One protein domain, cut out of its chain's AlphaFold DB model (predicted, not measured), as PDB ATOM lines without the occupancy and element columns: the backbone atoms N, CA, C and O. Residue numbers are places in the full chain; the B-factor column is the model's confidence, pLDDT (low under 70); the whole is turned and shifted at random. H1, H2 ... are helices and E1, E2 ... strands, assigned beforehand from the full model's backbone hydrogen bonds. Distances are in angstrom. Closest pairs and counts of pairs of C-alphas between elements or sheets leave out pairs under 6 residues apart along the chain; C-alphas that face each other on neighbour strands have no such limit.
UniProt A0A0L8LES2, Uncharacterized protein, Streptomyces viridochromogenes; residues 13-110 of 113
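What this domain is: This is residues 13 to 110 of the 113 residues of an uncharacterized protein of Streptomyces viridochromogenes (UniProt A0A0L8LES2). A long helix, H1, spans one side of the domain; after H1 a tight link turns back into the short helix H2, which packs on residues 29 to 33 of H1. The rest is mostly loops, with a tiny two-stranded hairpin, E1 and E2, near the first half of H1. The printed part has 98 residues, with two named helices and then two named strands along the chain, the strands making one antiparallel sheet in the order E1 - E2. The class is mostly helix, though under half of the residues are in named elements, helices holding 35 and strands 6. The whole is only just compact, close to loose, with a radius of gyration of the C-alphas of 14.7 A and spans of 44 by 32 by 27 A.

How they stand to each other: H1, residues 13 to 39, is joined by a tight link of 5 residues to H2, residues 45 to 52. H1 touches H2 with residues 29 to 33 alone, and the closest C-alphas, those of Ala 33 and Phe 51, are 5.6 A apart. The two helices run opposite ways at a steep tilt of 59 degrees. In H1 and H2 every O i to N i+4 pair is within hydrogen-bond range. After H2, residues 59 to 60 pair with residues 67 to 68, antiparallel. E1, residues 85 to 87, and E2, residues 100 to 102, form a hairpin; they are antiparallel, with 147 degrees between their directions. N 86 and O 101 are within hydrogen-bond range at 3.0 A, and N 101 and O 86 at 2.9 A. The closest C-alphas of H1 and E1, those of Ala 19 and Gly 87, are 7.0 A apart. E2 is apart from both H1 and H2.

Where its parts are: H1 begins at C-alpha 13, (201.513, 164.144, 205.021), and ends at C-alpha 39, (170.477, 162.779, 181.318), 39.1 A away. H2 measures 9.9 A from Pro 45 to Ser 52. E1 runs from Thr 85 to Gly 87 and E2 from Thr 100 to Arg 102, where C-alpha 102 is at (195.320, 182.483, 197.815).

The domain as a whole: The two C-alphas farthest apart, those of Glu 42 and Gly 95, are 44.7 A apart. The printed part has no cut. The links from H2 to E1, 32 residues, and from E1 to E2, 12 residues, are long. The mean pLDDT of the printed part is 70.9; 39 residues are under 70, among them residues 13 to 23, 49 to 55 and 60 to 67.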
ATOM      1  N   GLU A  13     202.263 165.344 205.395       59.16
ATOM      2  CA  GLU A  13     201.513 164.144 205.021       59.16
ATOM      3  C   GLU A  13     200.001 164.350 205.155       59.16
ATOM      4  O   GLU A  13     199.245 163.992 204.251       59.16
ATOM      5  N   GLN A  14     199.544 164.983 206.240       49.88
ATOM      6  CA  GLN A  14     198.131 165.313 206.440       49.88
ATOM      7  C   GLN A  14     197.638 166.342 205.414       49.88
ATOM      8  O   GLN A  14     196.512 166.232 204.927       49.88
ATOM      9  N   ALA A  15     198.472 167.321 205.051       49.22
ATOM     10  CA  ALA A  15     198.163 168.297 204.010       49.22
ATOM     11  C   ALA A  15     198.059 167.635 202.625       49.22
ATOM     12  O   ALA A  15     197.076 167.857 201.915       49.22
ATOM     13  N   LYS A  16     199.011 166.760 202.269       52.66
ATOM     14  CA  LYS A  16     198.996 165.981 201.017       52.66
ATOM     15  C   LYS A  16     197.785 165.051 200.938       52.66
ATOM     16  O   LYS A  16     197.111 165.007 199.908       52.66
ATOM     17  N   ALA A  17     197.468 164.347 202.026       59.81
ATOM     18  CA  ALA A  17     196.298 163.477 202.102       59.81
ATOM     19  C   ALA A  17     194.993 164.267 201.934       59.81
ATOM     20  O   ALA A  17     194.121 163.860 201.165       59.81
ATOM     21  N   LEU A  18     194.877 165.425 202.592       53.50
ATOM     22  CA  LEU A  18     193.720 166.304 202.453       53.50
ATOM     23  C   LEU A  18     193.582 166.831 201.021       53.50
ATOM     24  O   LEU A  18     192.500 166.737 200.450       53.50
ATOM     25  N   ALA A  19     194.666 167.319 200.414       52.06
ATOM     26  CA  ALA A  19     194.658 167.784 199.028       52.06
ATOM     27  C   ALA A  19     194.215 166.672 198.063       52.06
ATOM     28  O   ALA A  19     193.370 166.894 197.193       52.06
ATOM     29  N   ARG A  20     194.718 165.446 198.260       63.69
ATOM     30  CA  ARG A  20     194.315 164.285 197.460       63.69
ATOM     31  C   ARG A  20     192.838 163.940 197.644       63.69
ATOM     32  O   ARG A  20     192.162 163.677 196.654       63.69
ATOM     33  N   ALA A  21     192.334 163.957 198.876       66.88
ATOM     34  CA  ALA A  21     190.922 163.712 199.162       66.88
ATOM     35  C   ALA A  21     190.019 164.783 198.528       66.88
ATOM     36  O   ALA A  21     189.015 164.448 197.907       66.88
ATOM     37  N   MET A  22     190.404 166.060 198.612       61.78
ATOM     38  CA  MET A  22     189.672 167.162 197.978       61.78
ATOM     39  C   MET A  22     189.620 167.005 196.461       61.78
ATOM     40  O   MET A  22     188.560 167.190 195.869       61.78
ATOM     41  N   GLN A  23     190.728 166.600 195.836       63.34
ATOM     42  CA  GLN A  23     190.762 166.335 194.400       63.34
ATOM     43  C   GLN A  23     189.770 165.233 193.999       63.34
ATOM     44  O   GLN A  23     189.028 165.408 193.037       63.34
ATOM     45  N   LEU A  24     189.691 164.140 194.769       76.25
ATOM     46  CA  LEU A  24     188.728 163.061 194.514       76.25
ATOM     47  C   LEU A  24     187.278 163.545 194.603       76.25
ATOM     48  O   LEU A  24     186.461 163.181 193.762       76.25
ATOM     49  N   VAL A  25     186.958 164.386 195.589       71.88
ATOM     50  CA  VAL A  25     185.617 164.977 195.720       71.88
ATOM     51  C   VAL A  25     185.303 165.878 194.526       71.88
ATOM     52  O   VAL A  25     184.220 165.776 193.952       71.88
ATOM     53  N   ILE A  26     186.255 166.717 194.107       67.75
ATOM     54  CA  ILE A  26     186.099 167.601 192.945       67.75
ATOM     55  C   ILE A  26     185.836 166.786 191.677       67.75
ATOM     56  O   ILE A  26     184.952 167.148 190.894       67.75
ATOM     57  N   ASP A  27     186.588 165.707 191.465       71.38
ATOM     58  CA  ASP A  27     186.446 164.850 190.289       71.38
ATOM     59  C   ASP A  27     185.108 164.102 190.303       71.38
ATOM     60  O   ASP A  27     184.380 164.156 189.311       71.38
ATOM     61  N   ALA A  28     184.714 163.532 191.445       79.50
ATOM     62  CA  ALA A  28     183.414 162.882 191.607       79.50
ATOM     63  C   ALA A  28     182.248 163.850 191.344       79.50
ATOM     64  O   ALA A  28     181.292 163.512 190.651       79.50
ATOM     65  N   GLN A  29     182.340 165.090 191.832       73.25
ATOM     66  CA  GLN A  29     181.324 166.111 191.567       73.25
ATOM     67  C   GLN A  29     181.274 166.517 190.088       73.25
ATOM     68  O   GLN A  29     180.202 166.849 189.585       73.25
ATOM     69  N   ARG A  30     182.413 166.540 189.379       70.12
ATOM     70  CA  ARG A  30     182.443 166.823 187.929       70.12
ATOM     71  C   ARG A  30     181.776 165.710 187.138       70.12
ATOM     72  O   ARG A  30     181.001 166.001 186.234       70.12
ATOM     73  N   GLU A  31     182.078 164.466 187.482       79.38
ATOM     74  CA  GLU A  31     181.472 163.299 186.854       79.38
ATOM     75  C   GLU A  31     179.958 163.272 187.097       79.38
ATOM     76  O   GLU A  31     179.189 163.149 186.146       79.38
ATOM     77  N   ALA A  32     179.518 163.518 188.334       81.75
ATOM     78  CA  ALA A  32     178.099 163.615 188.666       81.75
ATOM     79  C   ALA A  32     177.380 164.717 187.866       81.75
ATOM     80  O   ALA A  32     176.323 164.467 187.289       81.75
ATOM     81  N   ALA A  33     177.964 165.917 187.769       73.19
ATOM     82  CA  ALA A  33     177.382 167.012 186.990       73.19
ATOM     83  C   ALA A  33     177.260 166.670 185.492       73.19
ATOM     84  O   ALA A  33     176.263 167.012 184.857       73.19
ATOM     85  N   GLU A  34     178.248 165.974 184.925       77.19
ATOM     86  CA  GLU A  34     178.216 165.536 183.529       77.19
ATOM     87  C   GLU A  34     177.148 164.462 183.287       77.19
ATOM     88  O   GLU A  34     176.418 164.548 182.300       77.19
ATOM     89  N   ILE A  35     176.993 163.503 184.206       85.94
ATOM     90  CA  ILE A  35     175.920 162.497 184.157       85.94
ATOM     91  C   ILE A  35     174.547 163.182 184.138       85.94
ATOM     92  O   ILE A  35     173.720 162.879 183.278       85.94
ATOM     93  N   LEU A  36     174.314 164.144 185.037       81.62
ATOM     94  CA  LEU A  36     173.050 164.887 185.119       81.62
ATOM     95  C   LEU A  36     172.776 165.691 183.840       81.62
ATOM     96  O   LEU A  36     171.658 165.680 183.323       81.62
ATOM     97  N   ARG A  37     173.812 166.331 183.285       77.44
ATOM     98  CA  ARG A  37     173.730 167.069 182.019       77.44
ATOM     99  C   ARG A  37     173.369 166.154 180.849       77.44
ATOM    100  O   ARG A  37     172.523 166.517 180.038       77.44
ATOM    101  N   GLN A  38     174.002 164.986 180.746       80.31
ATOM    102  CA  GLN A  38     173.723 164.007 179.689       80.31
ATOM    103  C   GLN A  38     172.321 163.406 179.812       80.31
ATOM    104  O   GLN A  38     171.678 163.145 178.799       80.31
ATOM    105  N   ALA A  39     171.836 163.230 181.042       91.44
ATOM    106  CA  ALA A  39     170.477 162.779 181.318       91.44
ATOM    107  C   ALA A  39     169.409 163.847 181.022       91.44
ATOM    108  O   ALA A  39     168.227 163.519 180.979       91.44
ATOM    109  N   GLY A  40     169.805 165.112 180.828       87.12
ATOM    110  CA  GLY A  40     168.870 166.228 180.680       87.12
ATOM    111  C   GLY A  40     168.057 166.481 181.949       87.12
ATOM    112  O   GLY A  40     166.909 166.905 181.856       87.12
ATOM    113  N   ALA A  41     168.624 166.175 183.121       85.25
ATOM    114  CA  ALA A  41     167.937 166.342 184.392       85.25
ATOM    115  C   ALA A  41     167.677 167.831 184.670       85.25
ATOM    116  O   ALA A  41     168.605 168.644 184.680       85.25
ATOM    117  N   GLU A  42     166.417 168.180 184.917       85.81
ATOM    118  CA  GLU A  42     166.062 169.469 185.501       85.81
ATOM    119  C   GLU A  42     166.333 169.404 187.002       85.81
ATOM    120  O   GLU A  42     165.835 168.517 187.689       85.81
ATOM    121  N   LEU A  43     167.176 170.313 187.485       77.75
ATOM    122  CA  LEU A  43     167.606 170.356 188.879       77.75
ATOM    123  C   LEU A  43     166.941 171.525 189.592       77.75
ATOM    124  O   LEU A  43     166.962 172.657 189.082       77.75
ATOM    125  N   GLU A  44     166.445 171.289 190.798       79.25
ATOM    126  CA  GLU A  44     166.019 172.360 191.694       79.25
ATOM    127  C   GLU A  44     167.222 173.246 192.075       79.25
ATOM    128  O   GLU A  44     168.371 172.803 191.990       79.25
ATOM    129  N   PRO A  45     167.017 174.516 192.467       63.59
ATOM    130  CA  PRO A  45     168.115 175.438 192.780       63.59
ATOM    131  C   PRO A  45     169.120 174.889 193.806       63.59
ATOM    132  O   PRO A  45     170.327 175.038 193.633       63.59
ATOM    133  N   GLU A  46     168.633 174.187 194.829       60.28
ATOM    134  CA  GLU A  46     169.442 173.588 195.901       60.28
ATOM    135  C   GLU A  46     170.308 172.418 195.395       60.28
ATOM    136  O   GLU A  46     171.462 172.250 195.796       60.28
ATOM    137  N   GLU A  47     169.784 171.627 194.458       68.19
ATOM    138  CA  GLU A  47     170.510 170.533 193.799       68.19
ATOM    139  C   GLU A  47     171.539 171.092 192.815       68.19
ATOM    140  O   GLU A  47     172.684 170.638 192.751       68.19
ATOM    141  N   ARG A  48     171.154 172.147 192.088       70.25
ATOM    142  CA  ARG A  48     172.058 172.922 191.243       70.25
ATOM    143  C   ARG A  48     173.223 173.443 192.057       70.25
ATOM    144  O   ARG A  48     174.352 173.251 191.624       70.25
ATOM    145  N   GLU A  49     173.003 174.041 193.221       62.78
ATOM    146  CA  GLU A  49     174.075 174.519 194.100       62.78
ATOM    147  C   GLU A  49     174.998 173.380 194.547       62.78
ATOM    148  O   GLU A  49     176.208 173.563 194.585       62.78
ATOM    149  N   TRP A  50     174.485 172.174 194.782       60.88
ATOM    150  CA  TRP A  50     175.311 171.018 195.153       60.88
ATOM    151  C   TRP A  50     176.255 170.541 194.039       60.88
ATOM    152  O   TRP A  50     177.404 170.175 194.305       60.88
ATOM    153  N   PHE A  51     175.794 170.555 192.786       64.25
ATOM    154  CA  PHE A  51     176.570 170.071 191.632       64.25
ATOM    155  C   PHE A  51     177.338 171.186 190.891       64.25
ATOM    156  O   PHE A  51     178.376 170.926 190.269       64.25
ATOM    157  N   SER A  52     176.883 172.437 191.000       58.75
ATOM    158  CA  SER A  52     177.542 173.652 190.482       58.75
ATOM    159  C   SER A  52     178.466 174.317 191.509       58.75
ATOM    160  O   SER A  52     179.451 174.953 191.128       58.75
ATOM    161  N   GLY A  53     178.184 174.098 192.794       49.91
ATOM    162  CA  GLY A  53     179.057 174.196 193.959       49.91
ATOM    163  C   GLY A  53     179.940 175.417 194.029       49.91
ATOM    164  O   GLY A  53     181.137 175.241 194.232       49.91
ATOM    165  N   GLY A  54     179.399 176.625 193.815       53.09
ATOM    166  CA  GLY A  54     180.127 177.882 194.024       53.09
ATOM    167  C   GLY A  54     181.536 177.877 193.425       53.09
ATOM    168  O   GLY A  54     182.448 178.470 194.002       53.09
ATOM    169  N   ARG A  55     181.741 177.141 192.321       66.12
ATOM    170  CA  ARG A  55     183.071 176.892 191.770       66.12
ATOM    171  C   ARG A  55     183.636 178.211 191.298       66.12
ATOM    172  O   ARG A  55     182.966 178.960 190.585       66.12
ATOM    173  N   CYS A  56     184.881 178.477 191.666       71.31
ATOM    174  CA  CYS A  56     185.584 179.616 191.116       71.31
ATOM    175  C   CYS A  56     185.873 179.356 189.634       71.31
ATOM    176  O   CYS A  56     186.725 178.548 189.288       71.31
ATOM    177  N   LEU A  57     185.173 180.056 188.745       69.56
ATOM    178  CA  LEU A  57     185.466 180.069 187.308       69.56
ATOM    179  C   LEU A  57     186.566 181.084 186.964       69.56
ATOM    180  O   LEU A  57     186.939 181.246 185.801       69.56
ATOM    181  N   GLY A  58     187.091 181.781 187.977       71.56
ATOM    182  CA  GLY A  58     188.238 182.659 187.835       71.56
ATOM    183  C   GLY A  58     189.438 181.877 187.318       71.56
ATOM    184  O   GLY A  58     189.663 180.740 187.710       71.56
ATOM    185  N   SER A  59     190.214 182.471 186.420       74.31
ATOM    186  CA  SER A  59     191.474 181.871 185.976       74.31
ATOM    187  C   SER A  59     192.630 182.422 186.803       74.31
ATOM    188  O   SER A  59     192.662 183.623 187.093       74.31
ATOM    189  N   HIS A  60     193.581 181.572 187.178       69.62
ATOM    190  CA  HIS A  60     194.892 182.041 187.600       69.62
ATOM    191  C   HIS A  60     195.672 182.509 186.362       69.62
ATOM    192  O   HIS A  60     195.712 181.794 185.351       69.62
ATOM    193  N   PRO A  61     196.274 183.711 186.394       63.50
ATOM    194  CA  PRO A  61     197.290 184.064 185.416       63.50
ATOM    195  C   PRO A  61     198.496 183.129 185.626       63.50
ATOM    196  O   PRO A  61     198.896 182.917 186.771       63.50
ATOM    197  N   PRO A  62     199.048 182.525 184.565       60.28
ATOM    198  CA  PRO A  62     199.997 181.425 184.699       60.28
ATOM    199  C   PRO A  62     201.457 181.889 184.717       60.28
ATOM    200  O   PRO A  62     201.772 183.021 184.338       60.28
ATOM    201  N   PRO A  63     202.355 180.942 185.010       50.31
ATOM    202  CA  PRO A  63     203.140 180.331 183.931       50.31
ATOM    203  C   PRO A  63     202.864 178.812 183.799       50.31
ATOM    204  O   PRO A  63     202.737 178.161 184.834       50.31
ATOM    205  N   PRO A  64     202.767 178.208 182.582       54.19
ATOM    206  CA  PRO A  64     202.893 178.780 181.228       54.19
ATOM    207  C   PRO A  64     201.569 179.072 180.464       54.19
ATOM    208  O   PRO A  64     201.619 179.757 179.447       54.19
ATOM    209  N   THR A  65     200.386 178.621 180.910       58.03
ATOM    210  CA  THR A  65     199.077 178.915 180.257       58.03
ATOM    211  C   THR A  65     197.951 179.149 181.268       58.03
ATOM    212  O   THR A  65     197.888 178.387 182.238       58.03
ATOM    213  N   PRO A  66     197.063 180.158 181.077       66.00
ATOM    214  CA  PRO A  66     196.022 180.472 182.051       66.00
ATOM    215  C   PRO A  66     195.153 179.250 182.316       66.00
ATOM    216  O   PRO A  66     194.783 178.537 181.383       66.00
ATOM    217  N   HIS A  67     194.835 179.000 183.579       65.62
ATOM    218  CA  HIS A  67     194.054 177.834 183.975       65.62
ATOM    219  C   HIS A  67     193.030 178.200 185.046       65.62
ATOM    220  O   HIS A  67     193.185 179.180 185.771       65.62
ATOM    221  N   PHE A  68     191.960 177.410 185.133       70.00
ATOM    222  CA  PHE A  68     190.894 177.622 186.111       70.00
ATOM    223  C   PHE A  68     191.391 177.493 187.552       70.00
ATOM    224  O   PHE A  68     192.168 176.596 187.870       70.00
ATOM    225  N   CYS A  69     190.878 178.366 188.415       74.00
ATOM    226  CA  CYS A  69     191.024 178.330 189.860       74.00
ATOM    227  C   CYS A  69     190.297 177.098 190.399       74.00
ATOM    228  O   CYS A  69     189.075 177.001 190.338       74.00
ATOM    229  N   LEU A  70     191.049 176.129 190.914       69.38
ATOM    230  CA  LEU A  70     190.495 174.875 191.436       69.38
ATOM    231  C   LEU A  70     190.158 174.977 192.928       69.38
ATOM    232  O   LEU A  70     190.172 173.974 193.640       69.38
ATOM    233  N   CYS A  71     189.879 176.186 193.424       75.25
ATOM    234  CA  CYS A  71     189.602 176.362 194.837       75.25
ATOM    235  C   CYS A  71     188.280 175.659 195.212       75.25
ATOM    236  O   CYS A  71     187.284 175.803 194.497       75.25
ATOM    237  N   PRO A  72     188.247 174.930 196.335       63.09
ATOM    238  CA  PRO A  72     187.136 174.041 196.675       63.09
ATOM    239  C   PRO A  72     185.864 174.767 197.134       63.09
ATOM    240  O   PRO A  72     184.788 174.185 197.091       63.09
ATOM    241  N   TYR A  73     185.973 176.014 197.604       66.06
ATOM    242  CA  TYR A  73     184.843 176.789 198.127       66.06
ATOM    243  C   TYR A  73     185.111 178.304 198.101       66.06
ATOM    244  O   TYR A  73     186.263 178.753 198.153       66.06
ATOM    245  N   TYR A  74     184.035 179.098 198.063       70.38
ATOM    246  CA  TYR A  74     184.075 180.557 198.186       70.38
ATOM    247  C   TYR A  74     184.102 180.991 199.662       70.38
ATOM    248  O   TYR A  74     183.175 180.690 200.404       70.38
ATOM    249  N   LEU A  75     185.131 181.741 200.084       71.06
ATOM    250  CA  LEU A  75     185.214 182.364 201.427       71.06
ATOM    251  C   LEU A  75     185.174 183.905 201.397       71.06
ATOM    252  O   LEU A  75     185.677 184.566 202.307       71.06
ATOM    253  N   GLY A  76     184.690 184.506 200.312       67.19
ATOM    254  CA  GLY A  76     184.508 185.961 200.244       67.19
ATOM    255  C   GLY A  76     183.118 186.387 200.722       67.19
ATOM    256  O   GLY A  76     182.321 185.580 201.193       67.19
ATOM    257  N   ASN A  77     182.790 187.665 200.546       66.69
ATOM    258  CA  ASN A  77     181.426 188.182 200.710       66.69
ATOM    259  C   ASN A  77     181.044 189.015 199.471       66.69
ATOM    260  O   ASN A  77     181.799 189.052 198.508       66.69
ATOM    261  N   ASN A  78     179.864 189.642 199.421       65.62
ATOM    262  CA  ASN A  78     179.477 190.448 198.246       65.62
ATOM    263  C   ASN A  78     180.429 191.627 197.971       65.62
ATOM    264  O   ASN A  78     180.499 192.091 196.837       65.62
ATOM    265  N   ASN A  79     181.146 192.097 198.994       74.00
ATOM    266  CA  ASN A  79     181.948 193.316 198.953       74.00
ATOM    267  C   ASN A  79     183.457 193.040 198.859       74.00
ATOM    268  O   ASN A  79     184.226 193.947 198.553       74.00
ATOM    269  N   GLU A  80     183.893 191.806 199.114       77.25
ATOM    270  CA  GLU A  80     185.298 191.409 199.161       77.25
ATOM    271  C   GLU A  80     185.542 190.155 198.312       77.25
ATOM    272  O   GLU A  80     184.714 189.240 198.317       77.25
ATOM    273  N   PRO A  81     186.691 190.065 197.617       82.06
ATOM    274  CA  PRO A  81     187.041 188.885 196.836       82.06
ATOM    275  C   PRO A  81     187.133 187.624 197.703       82.06
ATOM    276  O   PRO A  81     187.274 187.690 198.927       82.06
ATOM    277  N   CYS A  82     187.095 186.460 197.050       82.31
ATOM    278  CA  CYS A  82     187.347 185.184 197.704       82.31
ATOM    279  C   CYS A  82     188.670 185.251 198.472       82.31
ATOM    280  O   CYS A  82     189.638 185.840 197.999       82.31
ATOM    281  N   ARG A  83     188.697 184.670 199.673       83.62
ATOM    282  CA  ARG A  83     189.881 184.643 200.543       83.62
ATOM    283  C   ARG A  83     190.422 183.234 200.765       83.62
ATOM    284  O   ARG A  83     191.291 183.068 201.614       83.62
ATOM    285  N   ASN A  84     189.908 182.253 200.023       81.56
ATOM    286  CA  ASN A  84     190.280 180.856 200.175       81.56
ATOM    287  C   ASN A  84     191.757 180.621 199.825       81.56
ATOM    288  O   ASN A  84     192.276 181.235 198.892       81.56
ATOM    289  N   THR A  85     192.407 179.714 200.548       82.31
ATOM    290  CA  THR A  85     193.792 179.292 200.319       82.31
ATOM    291  C   THR A  85     193.793 177.797 200.038       82.31
ATOM    292  O   THR A  85     193.190 177.034 200.792       82.31
ATOM    293  N   TYR A  86     194.431 177.378 198.950       75.38
ATOM    294  CA  TYR A  86     194.388 175.998 198.467       75.38
ATOM    295  C   TYR A  86     195.665 175.652 197.689       75.38
ATOM    296  O   TYR A  86     196.394 176.549 197.267       75.38
ATOM    297  N   GLY A  87     195.948 174.359 197.516       74.38
ATOM    298  CA  GLY A  87     197.046 173.906 196.661       74.38
ATOM    299  C   GLY A  87     196.678 174.043 195.184       74.38
ATOM    300  O   GLY A  87     195.684 173.464 194.743       74.38
ATOM    301  N   ASP A  88     197.468 174.790 194.419       77.88
ATOM    302  CA  ASP A  88     197.309 174.930 192.975       77.88
ATOM    303  C   ASP A  88     198.018 173.787 192.246       77.88
ATOM    304  O   ASP A  88     199.186 173.880 191.876       77.88
ATOM    305  N   ALA A  89     197.282 172.702 192.006       71.81
ATOM    306  CA  ALA A  89     197.769 171.514 191.301       71.81
ATOM    307  C   ALA A  89     198.250 171.770 189.857       71.81
ATOM    308  O   ALA A  89     198.784 170.854 189.233       71.81
ATOM    309  N   ARG A  90     198.022 172.965 189.295       67.94
ATOM    310  CA  ARG A  90     198.456 173.356 187.943       67.94
ATOM    311  C   ARG A  90     199.520 174.455 187.960       67.94
ATOM    312  O   ARG A  90     199.966 174.864 186.886       67.94
ATOM    313  N   GLY A  91     199.907 174.917 189.146       71.19
ATOM    314  CA  GLY A  91     201.017 175.831 189.352       71.19
ATOM    315  C   GLY A  91     202.375 175.129 189.215       71.19
ATOM    316  O   GLY A  91     202.436 173.899 189.167       71.19
ATOM    317  N   PRO A  92     203.474 175.898 189.125       70.81
ATOM    318  CA  PRO A  92     204.822 175.340 189.081       70.81
ATOM    319  C   PRO A  92     205.136 174.591 190.385       70.81
ATOM    320  O   PRO A  92     205.024 175.163 191.466       70.81
ATOM    321  N   ASP A  93     205.504 173.314 190.267       73.00
ATOM    322  CA  ASP A  93     205.981 172.481 191.374       73.00
ATOM    323  C   ASP A  93     207.513 172.532 191.404       73.00
ATOM    324  O   ASP A  93     208.181 171.967 190.533       73.00
ATOM    325  N   ASP A  94     208.059 173.238 192.392       73.62
ATOM    326  CA  ASP A  94     209.503 173.415 192.582       73.62
ATOM    327  C   ASP A  94     210.147 172.257 193.381       73.62
ATOM    328  O   ASP A  94     211.312 172.340 193.771       73.62
ATOM    329  N   GLY A  95     209.414 171.158 193.610       70.88
ATOM    330  CA  GLY A  95     209.895 169.940 194.274       70.88
ATOM    331  C   GLY A  95     209.256 169.651 195.636       70.88
ATOM    332  O   GLY A  95     209.423 168.546 196.154       70.88
ATOM    333  N   ASP A  96     208.484 170.594 196.181       74.62
ATOM    334  CA  ASP A  96     207.789 170.473 197.474       74.62
ATOM    335  C   ASP A  96     206.283 170.173 197.323       74.62
ATOM    336  O   ASP A  96     205.542 170.074 198.309       74.62
ATOM    337  N   GLY A  97     205.826 169.950 196.088       67.75
ATOM    338  CA  GLY A  97     204.430 169.752 195.732       67.75
ATOM    339  C   GLY A  97     203.766 171.031 195.212       67.75
ATOM    340  O   GLY A  97     204.401 172.079 195.086       67.75
ATOM    341  N   PRO A  98     202.456 170.964 194.911       70.56
ATOM    342  CA  PRO A  98     201.731 172.086 194.337       70.56
ATOM    343  C   PRO A  98     201.811 173.341 195.214       70.56
ATOM    344  O   PRO A  98     201.561 173.252 196.424       70.56
ATOM    345  N   PRO A  99     202.086 174.522 194.632       77.81
ATOM    346  CA  PRO A  99     202.204 175.746 195.400       77.81
ATOM    347  C   PRO A  99     200.875 176.067 196.076       77.81
ATOM    348  O   PRO A  99     199.797 175.956 195.491       77.81
ATOM    349  N   THR A 100     200.943 176.503 197.328       81.38
ATOM    350  CA  THR A 100     199.755 177.000 198.022       81.38
ATOM    351  C   THR A 100     199.477 178.430 197.576       81.38
ATOM    352  O   THR A 100     200.302 179.323 197.770       81.38
ATOM    353  N   VAL A 101     198.296 178.673 197.009       81.25
ATOM    354  CA  VAL A 101     197.887 179.990 196.509       81.25
ATOM    355  C   VAL A 101     196.650 180.494 197.239       81.25
ATOM    356  O   VAL A 101     195.798 179.729 197.696       81.25
ATOM    357  N   ARG A 102     196.528 181.819 197.325       84.88
ATOM    358  CA  ARG A 102     195.320 182.483 197.815       84.88
ATOM    359  C   ARG A 102     194.458 182.902 196.631       84.88
ATOM    360  O   ARG A 102     194.886 183.726 195.821       84.88
ATOM    361  N   CYS A 103     193.237 182.378 196.560       82.00
ATOM    362  CA  CYS A 103     192.211 182.864 195.647       82.00
ATOM    363  C   CYS A 103     191.948 184.346 195.943       82.00
ATOM    364  O   CYS A 103     191.961 184.764 197.100       82.00
ATOM    365  N   ARG A 104     191.765 185.152 194.896       86.38
ATOM    366  CA  ARG A 104     191.442 186.588 194.992       86.38
ATOM    367  C   ARG A 104     190.342 186.990 194.018       86.38
ATOM    368  O   ARG A 104     190.175 188.170 193.714       86.38
ATOM    369  N   HIS A 105     189.614 186.016 193.483       85.19
ATOM    370  CA  HIS A 105     188.601 186.299 192.482       85.19
ATOM    371  C   HIS A 105     187.307 186.820 193.122       85.19
ATOM    372  O   HIS A 105     186.947 186.379 194.218       85.19
ATOM    373  N   PRO A 106     186.602 187.761 192.470       81.81
ATOM    374  CA  PRO A 106     185.378 188.347 193.008       81.81
ATOM    375  C   PRO A 106     184.235 187.327 193.074       81.81
ATOM    376  O   PRO A 106     184.256 186.295 192.403       81.81
ATOM    377  N   LYS A 107     183.186 187.640 193.844       73.94
ATOM    378  CA  LYS A 107     181.982 186.799 193.928       73.94
ATOM    379  C   LYS A 107     181.394 186.459 192.554       73.94
ATOM    380  O   LYS A 107     180.957 185.339 192.351       73.94
ATOM    381  N   SER A 108     181.435 187.398 191.610       71.38
ATOM    382  CA  SER A 108     180.841 187.259 190.273       71.38
ATOM    383  C   SER A 108     181.409 186.122 189.419       71.38
ATOM    384  O   SER A 108     180.746 185.710 188.476       71.38
ATOM    385  N   VAL A 109     182.610 185.613 189.717       72.44
ATOM    386  CA  VAL A 109     183.166 184.448 188.998       72.44
ATOM    387  C   VAL A 109     182.832 183.119 189.666       72.44
ATOM    388  O   VAL A 109     183.242 182.072 189.176       72.44
ATOM    389  N   HIS A 110     182.160 183.154 190.810       70.00
ATOM    390  CA  HIS A 110     181.629 181.966 191.453       70.00
ATOM    391  C   HIS A 110     180.208 181.823 190.923       70.00
ATOM    392  O   HIS A 110     179.431 182.775 191.002       70.00
TER     393      HIS A 110